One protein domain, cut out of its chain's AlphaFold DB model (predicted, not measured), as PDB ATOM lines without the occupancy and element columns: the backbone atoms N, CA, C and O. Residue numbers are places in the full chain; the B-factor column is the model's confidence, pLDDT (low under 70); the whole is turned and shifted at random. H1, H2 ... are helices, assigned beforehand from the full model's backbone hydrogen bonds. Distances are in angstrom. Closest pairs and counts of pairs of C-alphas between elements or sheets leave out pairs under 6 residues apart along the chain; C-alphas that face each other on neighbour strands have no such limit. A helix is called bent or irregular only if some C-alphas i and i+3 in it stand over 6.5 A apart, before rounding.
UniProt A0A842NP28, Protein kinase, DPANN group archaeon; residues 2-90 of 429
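This is residues 2 to 90 of the 429 residues of the protein "Protein kinase" of DPANN group archaeon (UniProt A0A842NP28). Three helices, H1, H3 and H5, stand side by side in a row, H1 only loosely joined to it, with H4 packed slantwise on H5 and the short H2 and H6 on the same side of the row as H4. A tail with no named element, residues 2 to 16, begins beyond H1 and adds to the length. The printed part has 89 residues, all helix in class, with H1 to H6 in order and no named strand. It is only just compact, close to loose, with a radius of gyration of the C-alphas of 14.2 A and spans of 54 by 21 by 18 A.

H4, residues 55 to 66, is 15.6 A long and begins at C-alpha 55 (-32.964, -18.092, -6.245); it is irregular, with C-alphas 60 and 63 7.7 A apart. H5 is residues 72 to 80, 12.1 A, and H3 residues 42 to 50, 12.2 A. H1, residues 17 to 25, 12.4 A, begins at C-alpha 17 (-13.840, -13.551, -14.042). H2 is residues 30 to 33, 5.0 A, and H6 residues 85 to 88, 5.3 A, ending at C-alpha 88 (-39.406, -35.317, -13.476).

H4 touches H5 at a steep tilt of 52 degrees, opposite ways, the closest C-alphas being Tyr 61 and Ile 75, 6.8 A. H5 touches H3 at a shallow tilt of 28 degrees, the same way, closest at the C-alphas of Asp 44 and Gly 72, 3.9 A. H1 and H3 only just touch, with 3 pairs of C-alphas within 8 A, the closest Thr 19 and Ser 42 at 6.1 A; their tilt is a shallow 16 degrees, the same way. H2 is close to H1 but not clearly touching, with the closest C-alphas, Phe 23 and Ala 33, 7.8 A apart. H6 is close to H4 but not clearly touching, with the closest C-alphas, Tyr 61 and Leu 85, 7.3 A apart. Every O i to N i+4 pair is within hydrogen-bond range in H1, H3 and H5; in H4 3 of 8 are, beside 7 of 9 O i to N i+3 pairs, and H2 and H6 are too short for an i+4 pair.

The C-alphas of Thr 2 and Lys 90, the two farthest apart, are 55.3 A apart. The printed part has no cut and no long link. Residues 2 to 9 have pLDDT under 70.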
ATOM      1  N   THR A   2     -20.536   7.952   6.051       37.47
ATOM      2  CA  THR A   2     -20.538   7.952   4.587       37.47
ATOM      3  C   THR A   2     -21.201   6.675   4.063       37.47
ATOM      4  O   THR A   2     -21.295   5.680   4.775       37.47
ATOM      5  N   LEU A   3     -21.660   6.701   2.810       35.44
ATOM      6  CA  LEU A   3     -22.272   5.583   2.071       35.44
ATOM      7  C   LEU A   3     -21.365   4.335   1.895       35.44
ATOM      8  O   LEU A   3     -21.716   3.428   1.151       35.44
ATOM      9  N   GLU A   4     -20.216   4.271   2.570       37.06
ATOM     10  CA  GLU A   4     -19.169   3.250   2.403       37.06
ATOM     11  C   GLU A   4     -19.201   2.141   3.472       37.06
ATOM     12  O   GLU A   4     -18.396   1.218   3.425       37.06
ATOM     13  N   GLU A   5     -20.158   2.170   4.405       38.38
ATOM     14  CA  GLU A   5     -20.311   1.145   5.457       38.38
ATOM     15  C   GLU A   5     -21.489   0.180   5.210       38.38
ATOM     16  O   GLU A   5     -22.003  -0.451   6.133       38.38
ATOM     17  N   GLN A   6     -21.922   0.024   3.955       40.59
ATOM     18  CA  GLN A   6     -22.755  -1.104   3.527       40.59
ATOM     19  C   GLN A   6     -21.876  -2.080   2.745       40.59
ATOM     20  O   GLN A   6     -21.710  -1.928   1.543       40.59
ATOM     21  N   THR A   7     -21.272  -3.028   3.469       42.84
ATOM     22  CA  THR A   7     -20.725  -4.312   2.988       42.84
ATOM     23  C   THR A   7     -20.441  -4.381   1.481       42.84
ATOM     24  O   THR A   7     -21.352  -4.635   0.690       42.84
ATOM     25  N   GLN A   8     -19.170  -4.240   1.090       53.53
ATOM     26  CA  GLN A   8     -18.657  -4.784  -0.174       53.53
ATOM     27  C   GLN A   8     -18.821  -6.312  -0.137       53.53
ATOM     28  O   GLN A   8     -17.889  -7.047   0.167       53.53
ATOM     29  N   GLU A   9     -20.039  -6.804  -0.345       64.75
ATOM     30  CA  GLU A   9     -20.263  -8.226  -0.557       64.75
ATOM     31  C   GLU A   9     -19.579  -8.596  -1.872       64.75
ATOM     32  O   GLU A   9     -19.902  -8.048  -2.926       64.75
ATOM     33  N   GLU A  10     -18.603  -9.493  -1.814       84.50
ATOM     34  CA  GLU A  10     -17.929  -9.995  -3.004       84.50
ATOM     35  C   GLU A  10     -18.707 -11.172  -3.603       84.50
ATOM     36  O   GLU A  10     -19.407 -11.921  -2.914       84.50
ATOM     37  N   TYR A  11     -18.607 -11.338  -4.921       84.25
ATOM     38  CA  TYR A  11     -19.107 -12.545  -5.576       84.25
ATOM     39  C   TYR A  11     -18.304 -13.757  -5.106       84.25
ATOM     40  O   TYR A  11     -17.071 -13.702  -5.105       84.25
ATOM     41  N   ASP A  12     -19.008 -14.851  -4.815       84.81
ATOM     42  CA  ASP A  12     -18.435 -16.131  -4.389       84.81
ATOM     43  C   ASP A  12     -17.232 -16.556  -5.268       84.81
ATOM     44  O   ASP A  12     -17.173 -16.284  -6.478       84.81
ATOM     45  N   GLU A  13     -16.233 -17.200  -4.661       83.31
ATOM     46  CA  GLU A  13     -14.976 -17.575  -5.330       83.31
ATOM     47  C   GLU A  13     -15.204 -18.563  -6.476       83.31
ATOM     48  O   GLU A  13     -14.446 -18.578  -7.446       83.31
ATOM     49  N   ARG A  14     -16.301 -19.327  -6.409       84.75
ATOM     50  CA  ARG A  14     -16.721 -20.270  -7.451       84.75
ATOM     51  C   ARG A  14     -17.021 -19.619  -8.807       84.75
ATOM     52  O   ARG A  14     -17.072 -20.322  -9.814       84.75
ATOM     53  N   PHE A  15     -17.258 -18.307  -8.855       83.19
ATOM     54  CA  PHE A  15     -17.542 -17.604 -10.104       83.19
ATOM     55  C   PHE A  15     -16.253 -17.179 -10.815       83.19
ATOM     56  O   PHE A  15     -15.402 -16.498 -10.240       83.19
ATOM     57  N   ASP A  16     -16.130 -17.508 -12.102       82.12
ATOM     58  CA  ASP A  16     -15.001 -17.043 -12.908       82.12
ATOM     59  C   ASP A  16     -15.078 -15.531 -13.221       82.12
ATOM     60  O   ASP A  16     -16.092 -14.851 -13.023       82.12
ATOM     61  N   ILE A  17     -13.972 -14.984 -13.733       81.88
ATOM     62  CA  ILE A  17     -13.840 -13.551 -14.042       81.88
ATOM     63  C   ILE A  17     -14.870 -13.089 -15.089       81.88
ATOM     64  O   ILE A  17     -15.348 -11.954 -15.021       81.88
ATOM     65  N   LEU A  18     -15.217 -13.937 -16.065       78.88
ATOM     66  CA  LEU A  18     -16.168 -13.586 -17.125       78.88
ATOM     67  C   LEU A  18     -17.593 -13.478 -16.575       78.88
ATOM     68  O   LEU A  18     -18.315 -12.538 -16.903       78.88
ATOM     69  N   THR A  19     -17.955 -14.387 -15.678       79.62
ATOM     70  CA  THR A  19     -19.249 -14.449 -15.001       79.62
ATOM     71  C   THR A  19     -19.434 -13.255 -14.077       79.62
ATOM     72  O   THR A  19     -20.440 -12.554 -14.170       79.62
ATOM     73  N   LYS A  20     -18.429 -12.946 -13.246       84.56
ATOM     74  CA  LYS A  20     -18.450 -11.761 -12.372       84.56
ATOM     75  C   LYS A  20     -18.638 -10.474 -13.186       84.56
ATOM     76  O   LYS A  20     -19.449  -9.624 -12.824       84.56
ATOM     77  N   ARG A  21     -17.957 -10.345 -14.335       82.19
ATOM     78  CA  ARG A  21     -18.151  -9.218 -15.269       82.19
ATOM     79  C   ARG A  21     -19.566  -9.159 -15.843       82.19
ATOM     80  O   ARG A  21     -20.098  -8.063 -16.005       82.19
ATOM     81  N   TYR A  22     -20.163 -10.307 -16.159       79.88
ATOM     82  CA  TYR A  22     -21.543 -10.377 -16.632       79.88
ATOM     83  C   TYR A  22     -22.517  -9.900 -15.548       79.88
ATOM     84  O   TYR A  22     -23.322  -9.015 -15.817       79.88
ATOM     85  N   PHE A  23     -22.389 -10.397 -14.313       84.00
ATOM     86  CA  PHE A  23     -23.230  -9.961 -13.194       84.00
ATOM     87  C   PHE A  23     -23.164  -8.449 -12.965       84.00
ATOM     88  O   PHE A  23     -24.204  -7.805 -12.865       84.00
ATOM     89  N   ILE A  24     -21.963  -7.863 -13.012       83.94
ATOM     90  CA  ILE A  24     -21.778  -6.407 -12.920       83.94
ATOM     91  C   ILE A  24     -22.481  -5.679 -14.075       83.94
ATOM     92  O   ILE A  24     -23.178  -4.697 -13.843       83.94
ATOM     93  N   LYS A  25     -22.323  -6.158 -15.317       80.88
ATOM     94  CA  LYS A  25     -22.923  -5.535 -16.510       80.88
ATOM     95  C   LYS A  25     -24.453  -5.456 -16.434       80.88
ATOM     96  O   LYS A  25     -25.021  -4.504 -16.957       80.88
ATOM     97  N   TYR A  26     -25.097  -6.456 -15.836       76.94
ATOM     98  CA  TYR A  26     -26.555  -6.520 -15.692       76.94
ATOM     99  C   TYR A  26     -27.040  -6.138 -14.288       76.94
ATOM    100  O   TYR A  26     -28.176  -6.440 -13.940       76.94
ATOM    101  N   GLU A  27     -26.186  -5.481 -13.494       84.81
ATOM    102  CA  GLU A  27     -26.517  -4.960 -12.160       84.81
ATOM    103  C   GLU A  27     -27.063  -6.029 -11.195       84.81
ATOM    104  O   GLU A  27     -27.865  -5.738 -10.310       84.81
ATOM    105  N   ILE A  28     -26.619  -7.279 -11.345       80.75
ATOM    106  CA  ILE A  28     -26.997  -8.394 -10.472       80.75
ATOM    107  C   ILE A  28     -26.153  -8.292  -9.199       80.75
ATOM    108  O   ILE A  28     -24.951  -8.532  -9.265       80.75
ATOM    109  N   PRO A  29     -26.721  -7.975  -8.024       86.06
ATOM    110  CA  PRO A  29     -25.924  -7.804  -6.818       86.06
ATOM    111  C   PRO A  29     -25.293  -9.134  -6.368       86.06
ATOM    112  O   PRO A  29     -25.974 -10.166  -6.427       86.06
ATOM    113  N   PRO A  30     -24.062  -9.127  -5.819       87.62
ATOM    114  CA  PRO A  30     -23.447 -10.292  -5.173       87.62
ATOM    115  C   PRO A  30     -24.383 -10.973  -4.173       87.62
ATOM    116  O   PRO A  30     -24.540 -12.191  -4.205       87.62
ATOM    117  N   LYS A  31     -25.134 -10.177  -3.399       87.56
ATOM    118  CA  LYS A  31     -26.176 -10.653  -2.484       87.56
ATOM    119  C   LYS A  31     -27.192 -11.590  -3.120       87.56
ATOM    120  O   LYS A  31     -27.698 -12.471  -2.440       87.56
ATOM    121  N   ILE A  32     -27.540 -11.371  -4.388       85.56
ATOM    122  CA  ILE A  32     -28.519 -12.172  -5.130       85.56
ATOM    123  C   ILE A  32     -27.822 -13.349  -5.817       85.56
ATOM    124  O   ILE A  32     -28.287 -14.479  -5.700       85.56
ATOM    125  N   ALA A  33     -26.696 -13.113  -6.495       85.06
ATOM    126  CA  ALA A  33     -25.951 -14.168  -7.185       85.06
ATOM    127  C   ALA A  33     -25.472 -15.271  -6.219       85.06
ATOM    128  O   ALA A  33     -25.590 -16.458  -6.520       85.06
ATOM    129  N   ASN A  34     -25.014 -14.891  -5.025       90.62
ATOM    130  CA  ASN A  34     -24.522 -15.817  -4.004       90.62
ATOM    131  C   ASN A  34     -25.651 -16.630  -3.330       90.62
ATOM    132  O   ASN A  34     -25.366 -17.625  -2.671       90.62
ATOM    133  N   GLN A  35     -26.929 -16.248  -3.491       92.69
ATOM    134  CA  GLN A  35     -28.077 -16.995  -2.943       92.69
ATOM    135  C   GLN A  35     -28.461 -18.227  -3.772       92.69
ATOM    136  O   GLN A  35     -29.233 -19.068  -3.303       92.69
ATOM    137  N   TYR A  36     -27.963 -18.355  -5.004       93.00
ATOM    138  CA  TYR A  36     -28.178 -19.568  -5.788       93.00
ATOM    139  C   TYR A  36     -27.434 -20.750  -5.168       93.00
ATOM    140  O   TYR A  36     -26.305 -20.611  -4.688       93.00
ATOM    141  N   SER A  37     -28.064 -21.924  -5.218       93.25
ATOM    142  CA  SER A  37     -27.487 -23.182  -4.749       93.25
ATOM    143  C   SER A  37     -26.072 -23.381  -5.308       93.25
ATOM    144  O   SER A  37     -25.861 -23.103  -6.492       93.25
ATOM    145  N   PRO A  38     -25.117 -23.899  -4.513       89.81
ATOM    146  CA  PRO A  38     -23.775 -24.242  -4.992       89.81
ATOM    147  C   PRO A  38     -23.753 -25.255  -6.141       89.81
ATOM    148  O   PRO A  38     -22.758 -25.346  -6.851       89.81
ATOM    149  N   GLU A  39     -24.843 -26.004  -6.329       92.25
ATOM    150  CA  GLU A  39     -24.988 -26.961  -7.431       92.25
ATOM    151  C   GLU A  39     -25.107 -26.279  -8.802       92.25
ATOM    152  O   GLU A  39     -24.851 -26.917  -9.823       92.25
ATOM    153  N   PHE A  40     -25.500 -25.000  -8.837       90.31
ATOM    154  CA  PHE A  40     -25.565 -24.214 -10.064       90.31
ATOM    155  C   PHE A  40     -24.223 -23.552 -10.351       90.31
ATOM    156  O   PHE A  40     -23.706 -22.778  -9.537       90.31
ATOM    157  N   ASP A  41     -23.689 -23.823 -11.537       85.62
ATOM    158  CA  ASP A  41     -22.494 -23.152 -12.017       85.62
ATOM    159  C   ASP A  41     -22.811 -21.750 -12.569       85.62
ATOM    160  O   ASP A  41     -23.946 -21.258 -12.557       85.62
ATOM    161  N   SER A  42     -21.768 -21.061 -13.025       81.12
ATOM    162  CA  SER A  42     -21.888 -19.725 -13.596       81.12
ATOM    163  C   SER A  42     -22.795 -19.656 -14.825       81.12
ATOM    164  O   SER A  42     -23.495 -18.656 -15.003       81.12
ATOM    165  N   TYR A  43     -22.790 -20.693 -15.667       83.00
ATOM    166  CA  TYR A  43     -23.619 -20.753 -16.865       83.00
ATOM    167  C   TYR A  43     -25.088 -20.939 -16.483       83.00
ATOM    168  O   TYR A  43     -25.941 -20.186 -16.956       83.00
ATOM    169  N   ASP A  44     -25.372 -21.852 -15.553       89.38
ATOM    170  CA  ASP A  44     -26.724 -22.090 -15.047       89.38
ATOM    171  C   ASP A  44     -27.349 -20.812 -14.477       89.38
ATOM    172  O   ASP A  44     -28.474 -20.448 -14.821       89.38
ATOM    173  N   ILE A  45     -26.610 -20.107 -13.616       88.19
ATOM    174  CA  ILE A  45     -27.086 -18.877 -12.969       88.19
ATOM    175  C   ILE A  45     -27.288 -17.768 -14.007       88.19
ATOM    176  O   ILE A  45     -28.272 -17.030 -13.930       88.19
ATOM    177  N   SER A  46     -26.408 -17.671 -15.007       83.44
ATOM    178  CA  SER A  46     -26.569 -16.727 -16.116       83.44
ATOM    179  C   SER A  46     -27.855 -16.983 -16.912       83.44
ATOM    180  O   SER A  46     -28.586 -16.037 -17.212       83.44
ATOM    181  N   GLU A  47     -28.157 -18.240 -17.246       86.56
ATOM    182  CA  GLU A  47     -29.390 -18.625 -17.951       86.56
ATOM    183  C   GLU A  47     -30.638 -18.327 -17.103       86.56
ATOM    184  O   GLU A  47     -31.581 -17.686 -17.571       86.56
ATOM    185  N   LEU A  48     -30.626 -18.712 -15.823       89.44
ATOM    186  CA  LEU A  48     -31.753 -18.504 -14.907       89.44
ATOM    187  C   LEU A  48     -32.078 -17.016 -14.716       89.44
ATOM    188  O   LEU A  48     -33.249 -16.634 -14.744       89.44
ATOM    189  N   ILE A  49     -31.060 -16.163 -14.568       86.19
ATOM    190  CA  ILE A  49     -31.272 -14.720 -14.417       86.19
ATOM    191  C   ILE A  49     -31.744 -14.082 -15.727       86.19
ATOM    192  O   ILE A  49     -32.614 -13.213 -15.689       86.19
ATOM    193  N   THR A  50     -31.239 -14.536 -16.879       83.62
ATOM    194  CA  THR A  50     -31.713 -14.064 -18.193       83.62
ATOM    195  C   THR A  50     -33.220 -14.285 -18.352       83.62
ATOM    196  O   THR A  50     -33.929 -13.427 -18.876       83.62
ATOM    197  N   GLU A  51     -33.729 -15.397 -17.821       84.88
ATOM    198  CA  GLU A  51     -35.155 -15.740 -17.810       84.88
ATOM    199  C   GLU A  51     -35.918 -15.149 -16.597       84.88
ATOM    200  O   GLU A  51     -37.080 -15.480 -16.360       84.88
ATOM    201  N   ASN A  52     -35.300 -14.237 -15.832       88.06
ATOM    202  CA  ASN A  52     -35.853 -13.578 -14.636       88.06
ATOM    203  C   ASN A  52     -36.318 -14.545 -13.529       88.06
ATOM    204  O   ASN A  52     -37.292 -14.288 -12.811       88.06
ATOM    205  N   ILE A  53     -35.633 -15.676 -13.373       89.62
ATOM    206  CA  ILE A  53     -35.917 -16.653 -12.321       89.62
ATOM    207  C   ILE A  53     -35.134 -16.257 -11.068       89.62
ATOM    208  O   ILE A  53     -33.968 -15.917 -11.158       89.62
ATOM    209  N   LEU A  54     -35.780 -16.276  -9.897       90.62
ATOM    210  CA  LEU A  54     -35.158 -15.921  -8.612       90.62
ATOM    211  C   LEU A  54     -34.593 -17.158  -7.882       90.62
ATOM    212  O   LEU A  54     -35.149 -18.253  -8.055       90.62
ATOM    213  N   PRO A  55     -33.586 -16.993  -6.993       92.00
ATOM    214  CA  PRO A  55     -32.964 -18.092  -6.245       92.00
ATOM    215  C   PRO A  55     -33.964 -19.010  -5.528       92.00
ATOM    216  O   PRO A  55     -33.902 -20.224  -5.689       92.00
ATOM    217  N   ASP A  56     -34.959 -18.460  -4.824       91.12
ATOM    218  CA  ASP A  56     -35.962 -19.244  -4.077       91.12
ATOM    219  C   ASP A  56     -36.768 -20.224  -4.944       91.12
ATOM    220  O   ASP A  56     -37.296 -21.228  -4.451       91.12
ATOM    221  N   LYS A  57     -36.915 -19.914  -6.239       91.38
ATOM    222  CA  LYS A  57     -37.562 -20.796  -7.215       91.38
ATOM    223  C   LYS A  57     -36.556 -21.774  -7.808       91.38
ATOM    224  O   LYS A  57     -36.828 -22.971  -7.795       91.38
ATOM    225  N   ALA A  58     -35.412 -21.278  -8.280       92.25
ATOM    226  CA  ALA A  58     -34.368 -22.094  -8.896       92.25
ATOM    227  C   ALA A  58     -33.824 -23.168  -7.942       92.25
ATOM    228  O   ALA A  58     -33.728 -24.334  -8.311       92.25
ATOM    229  N   ASN A  59     -33.555 -22.813  -6.684       94.19
ATOM    230  CA  ASN A  59     -32.951 -23.701  -5.687       94.19
ATOM    231  C   ASN A  59     -33.809 -24.931  -5.365       94.19
ATOM    232  O   ASN A  59     -33.269 -25.953  -4.951       94.19
ATOM    233  N   ARG A  60     -35.123 -24.893  -5.628       92.06
ATOM    234  CA  ARG A  60     -35.998 -26.077  -5.510       92.06
ATOM    235  C   ARG A  60     -35.622 -27.185  -6.498       92.06
ATOM    236  O   ARG A  60     -35.953 -28.337  -6.258       92.06
ATOM    237  N   TYR A  61     -34.940 -26.834  -7.587       92.00
ATOM    238  CA  TYR A  61     -34.510 -27.731  -8.659       92.00
ATOM    239  C   TYR A  61     -33.026 -28.129  -8.534       92.00
ATOM    240  O   TYR A  61     -32.510 -28.825  -9.406       92.00
ATOM    241  N   ALA A  62     -32.327 -27.725  -7.464       90.94
ATOM    242  CA  ALA A  62     -30.886 -27.950  -7.309       90.94
ATOM    243  C   ALA A  62     -30.484 -29.437  -7.352       90.94
ATOM    244  O   ALA A  62     -29.450 -29.775  -7.922       90.94
ATOM    245  N   GLU A  63     -31.316 -30.341  -6.827       89.69
ATOM    246  CA  GLU A  63     -31.036 -31.786  -6.870       89.69
ATOM    247  C   GLU A  63     -31.059 -32.355  -8.303       89.69
ATOM    248  O   GLU A  63     -30.262 -33.237  -8.628       89.69
ATOM    249  N   LEU A  64     -31.879 -31.800  -9.210       88.38
ATOM    250  CA  LEU A  64     -31.847 -32.182 -10.631       88.38
ATOM    251  C   LEU A  64     -30.538 -31.750 -11.300       88.38
ATOM    252  O   LEU A  64     -30.025 -32.448 -12.177       88.38
ATOM    253  N   ARG A  65     -29.974 -30.617 -10.866       89.44
ATOM    254  CA  ARG A  65     -28.674 -30.144 -11.348       89.44
ATOM    255  C   ARG A  65     -27.516 -30.967 -10.809       89.44
ATOM    256  O   ARG A  65     -26.617 -31.332 -11.572       89.44
ATOM    257  N   LYS A  66     -27.563 -31.299  -9.524       88.62
ATOM    258  CA  LYS A  66     -26.572 -32.129  -8.832       88.62
ATOM    259  C   LYS A  66     -26.453 -33.522  -9.440       88.62
ATOM    260  O   LYS A  66     -25.354 -34.008  -9.699       88.62
ATOM    261  N   THR A  67     -27.590 -34.142  -9.746       85.38
ATOM    262  CA  THR A  67     -27.663 -35.446 -10.431       85.38
ATOM    263  C   THR A  67     -27.352 -35.364 -11.929       85.38
ATOM    264  O   THR A  67     -27.321 -36.391 -12.603       85.38
ATOM    265  N   ARG A  68     -27.080 -34.156 -12.455       82.88
ATOM    266  CA  ARG A  68     -26.833 -33.859 -13.876       82.88
ATOM    267  C   ARG A  68     -27.982 -34.274 -14.798       82.88
ATOM    268  O   ARG A  68     -27.780 -34.446 -15.997       82.88
ATOM    269  N   ILE A  69     -29.185 -34.405 -14.244       83.62
ATOM    270  CA  ILE A  69     -30.400 -34.659 -15.015       83.62
ATOM    271  C   ILE A  69     -30.768 -33.404 -15.800       83.62
ATOM    272  O   ILE A  69     -31.125 -33.514 -16.964       83.62
ATOM    273  N   CYS A  70     -30.648 -32.212 -15.215       89.00
ATOM    274  CA  CYS A  70     -30.962 -30.948 -15.882       89.00
ATOM    275  C   CYS A  70     -29.899 -29.886 -15.593       89.00
ATOM    276  O   CYS A  70     -29.463 -29.748 -14.457       89.00
ATOM    277  N   ASP A  71     -29.523 -29.100 -16.600       90.25
ATOM    278  CA  ASP A  71     -28.783 -27.842 -16.398       90.25
ATOM    279  C   ASP A  71     -29.744 -26.656 -16.157       90.25
ATOM    280  O   ASP A  71     -30.972 -26.817 -16.144       90.25
ATOM    281  N   GLY A  72     -29.192 -25.459 -15.965       87.94
ATOM    282  CA  GLY A  72     -29.944 -24.228 -15.731       87.94
ATOM    283  C   GLY A  72     -30.904 -23.863 -16.863       87.94
ATOM    284  O   GLY A  72     -31.998 -23.368 -16.581       87.94
ATOM    285  N   PHE A  73     -30.574 -24.182 -18.119       91.81
ATOM    286  CA  PHE A  73     -31.482 -23.984 -19.251       91.81
ATOM    287  C   PHE A  73     -32.699 -24.913 -19.157       91.81
ATOM    288  O   PHE A  73     -33.841 -24.475 -19.293       91.81
ATOM    289  N   HIS A  74     -32.495 -26.202 -18.883       93.56
ATOM    290  CA  HIS A  74     -33.622 -27.131 -18.756       93.56
ATOM    291  C   HIS A  74     -34.506 -26.771 -17.553       93.56
ATOM    292  O   HIS A  74     -35.735 -26.784 -17.650       93.56
ATOM    293  N   ILE A  75     -33.889 -26.398 -16.428       93.19
ATOM    294  CA  ILE A  75     -34.598 -25.967 -15.220       93.19
ATOM    295  C   ILE A  75     -35.418 -24.702 -15.483       93.19
ATOM    296  O   ILE A  75     -36.564 -24.630 -15.032       93.19
ATOM    297  N   SER A  76     -34.893 -23.743 -16.255       92.31
ATOM    298  CA  SER A  76     -35.643 -22.532 -16.594       92.31
ATOM    299  C   SER A  76     -36.942 -22.856 -17.336       92.31
ATOM    300  O   SER A  76     -37.997 -22.324 -16.982       92.31
ATOM    301  N   LYS A  77     -36.914 -23.816 -18.271       91.69
ATOM    302  CA  LYS A  77     -38.110 -24.272 -18.999       91.69
ATOM    303  C   LYS A  77     -39.104 -25.023 -18.120       91.69
ATOM    304  O   LYS A  77     -40.305 -24.785 -18.232       91.69
ATOM    305  N   LEU A  78     -38.640 -25.866 -17.196       91.25
ATOM    306  CA  LEU A  78     -39.529 -26.530 -16.234       91.25
ATOM    307  C   LEU A  78     -40.264 -25.519 -15.339       91.25
ATOM    308  O   LEU A  78     -41.456 -25.687 -15.073       91.25
ATOM    309  N   ILE A  79     -39.571 -24.461 -14.903       90.62
ATOM    310  CA  ILE A  79     -40.154 -23.377 -14.100       90.62
ATOM    311  C   ILE A  79     -41.147 -22.559 -14.932       90.62
ATOM    312  O   ILE A  79     -42.255 -22.298 -14.462       90.62
ATOM    313  N   GLU A  80     -40.781 -22.191 -16.164       89.12
ATOM    314  CA  GLU A  80     -41.641 -21.464 -17.108       89.12
ATOM    315  C   GLU A  80     -42.974 -22.197 -17.333       89.12
ATOM    316  O   GLU A  80     -44.044 -21.587 -17.320       89.12
ATOM    317  N   TRP A  81     -42.924 -23.523 -17.479       86.81
ATOM    318  CA  TRP A  81     -44.103 -24.366 -17.695       86.81
ATOM    319  C   TRP A  81     -44.826 -24.768 -16.409       86.81
ATOM    320  O   TRP A  81     -45.855 -25.441 -16.475       86.81
ATOM    321  N   ASN A  82     -44.316 -24.356 -15.242       88.88
ATOM    322  CA  ASN A  82     -44.820 -24.757 -13.931       88.88
ATOM    323  C   ASN A  82     -44.933 -26.293 -13.799       88.88
ATOM    324  O   ASN A  82     -45.910 -26.814 -13.251       88.88
ATOM    325  N   TYR A  83     -43.951 -27.023 -14.345       86.31
ATOM    326  CA  TYR A  83     -43.965 -28.483 -14.362       86.31
ATOM    327  C   TYR A  83     -43.567 -29.047 -12.983       86.31
ATOM    328  O   TYR A  83     -42.537 -28.640 -12.429       86.31
ATOM    329  N   PRO A  84     -44.348 -29.976 -12.393       86.31
ATOM    330  CA  PRO A  84     -44.065 -30.496 -11.058       86.31
ATOM    331  C   PRO A  84     -42.780 -31.332 -11.009       86.31
ATOM    332  O   PRO A  84     -42.693 -32.377 -11.646       86.31
ATOM    333  N   LEU A  85     -41.837 -30.940 -10.147       85.44
ATOM    334  CA  LEU A  85     -40.576 -31.657  -9.888       85.44
ATOM    335  C   LEU A  85     -40.752 -33.166  -9.674       85.44
ATOM    336  O   LEU A  85     -40.078 -33.961 -10.313       85.44
ATOM    337  N   ARG A  86     -41.739 -33.556  -8.859       85.75
ATOM    338  CA  ARG A  86     -42.055 -34.963  -8.554       85.75
ATOM    339  C   ARG A  86     -42.379 -35.831  -9.776       85.75
ATOM    340  O   ARG A  86     -42.453 -37.046  -9.646       85.75
ATOM    341  N   LEU A  87     -42.724 -35.216 -10.910       87.50
ATOM    342  CA  LEU A  87     -42.977 -35.932 -12.159       87.50
ATOM    343  C   LEU A  87     -41.692 -36.092 -12.975       87.50
ATOM    344  O   LEU A  87     -41.570 -37.071 -13.696       87.50
ATOM    345  N   VAL A  88     -40.715 -35.196 -12.818       87.00
ATOM    346  CA  VAL A  88     -39.406 -35.317 -13.476       87.00
ATOM    347  C   VAL A  88     -38.686 -36.584 -13.004       87.00
ATOM    348  O   VAL A  88     -38.175 -37.334 -13.827       87.00
ATOM    349  N   ASP A  89     -38.758 -36.890 -11.706       86.06
ATOM    350  CA  ASP A  89     -38.152 -38.091 -11.109       86.06
ATOM    351  C   ASP A  89     -38.771 -39.413 -11.594       86.06
ATOM    352  O   ASP A  89     -38.237 -40.488 -11.327       86.06
ATOM    353  N   LYS A  90     -39.919 -39.359 -12.284       92.12
ATOM    354  CA  LYS A  90     -40.568 -40.549 -12.843       92.12
ATOM    355  C   LYS A  90     -40.050 -40.928 -14.226       92.12
ATOM    356  O   LYS A  90     -40.400 -42.002 -14.708       92.12
TER     357      LYS A  90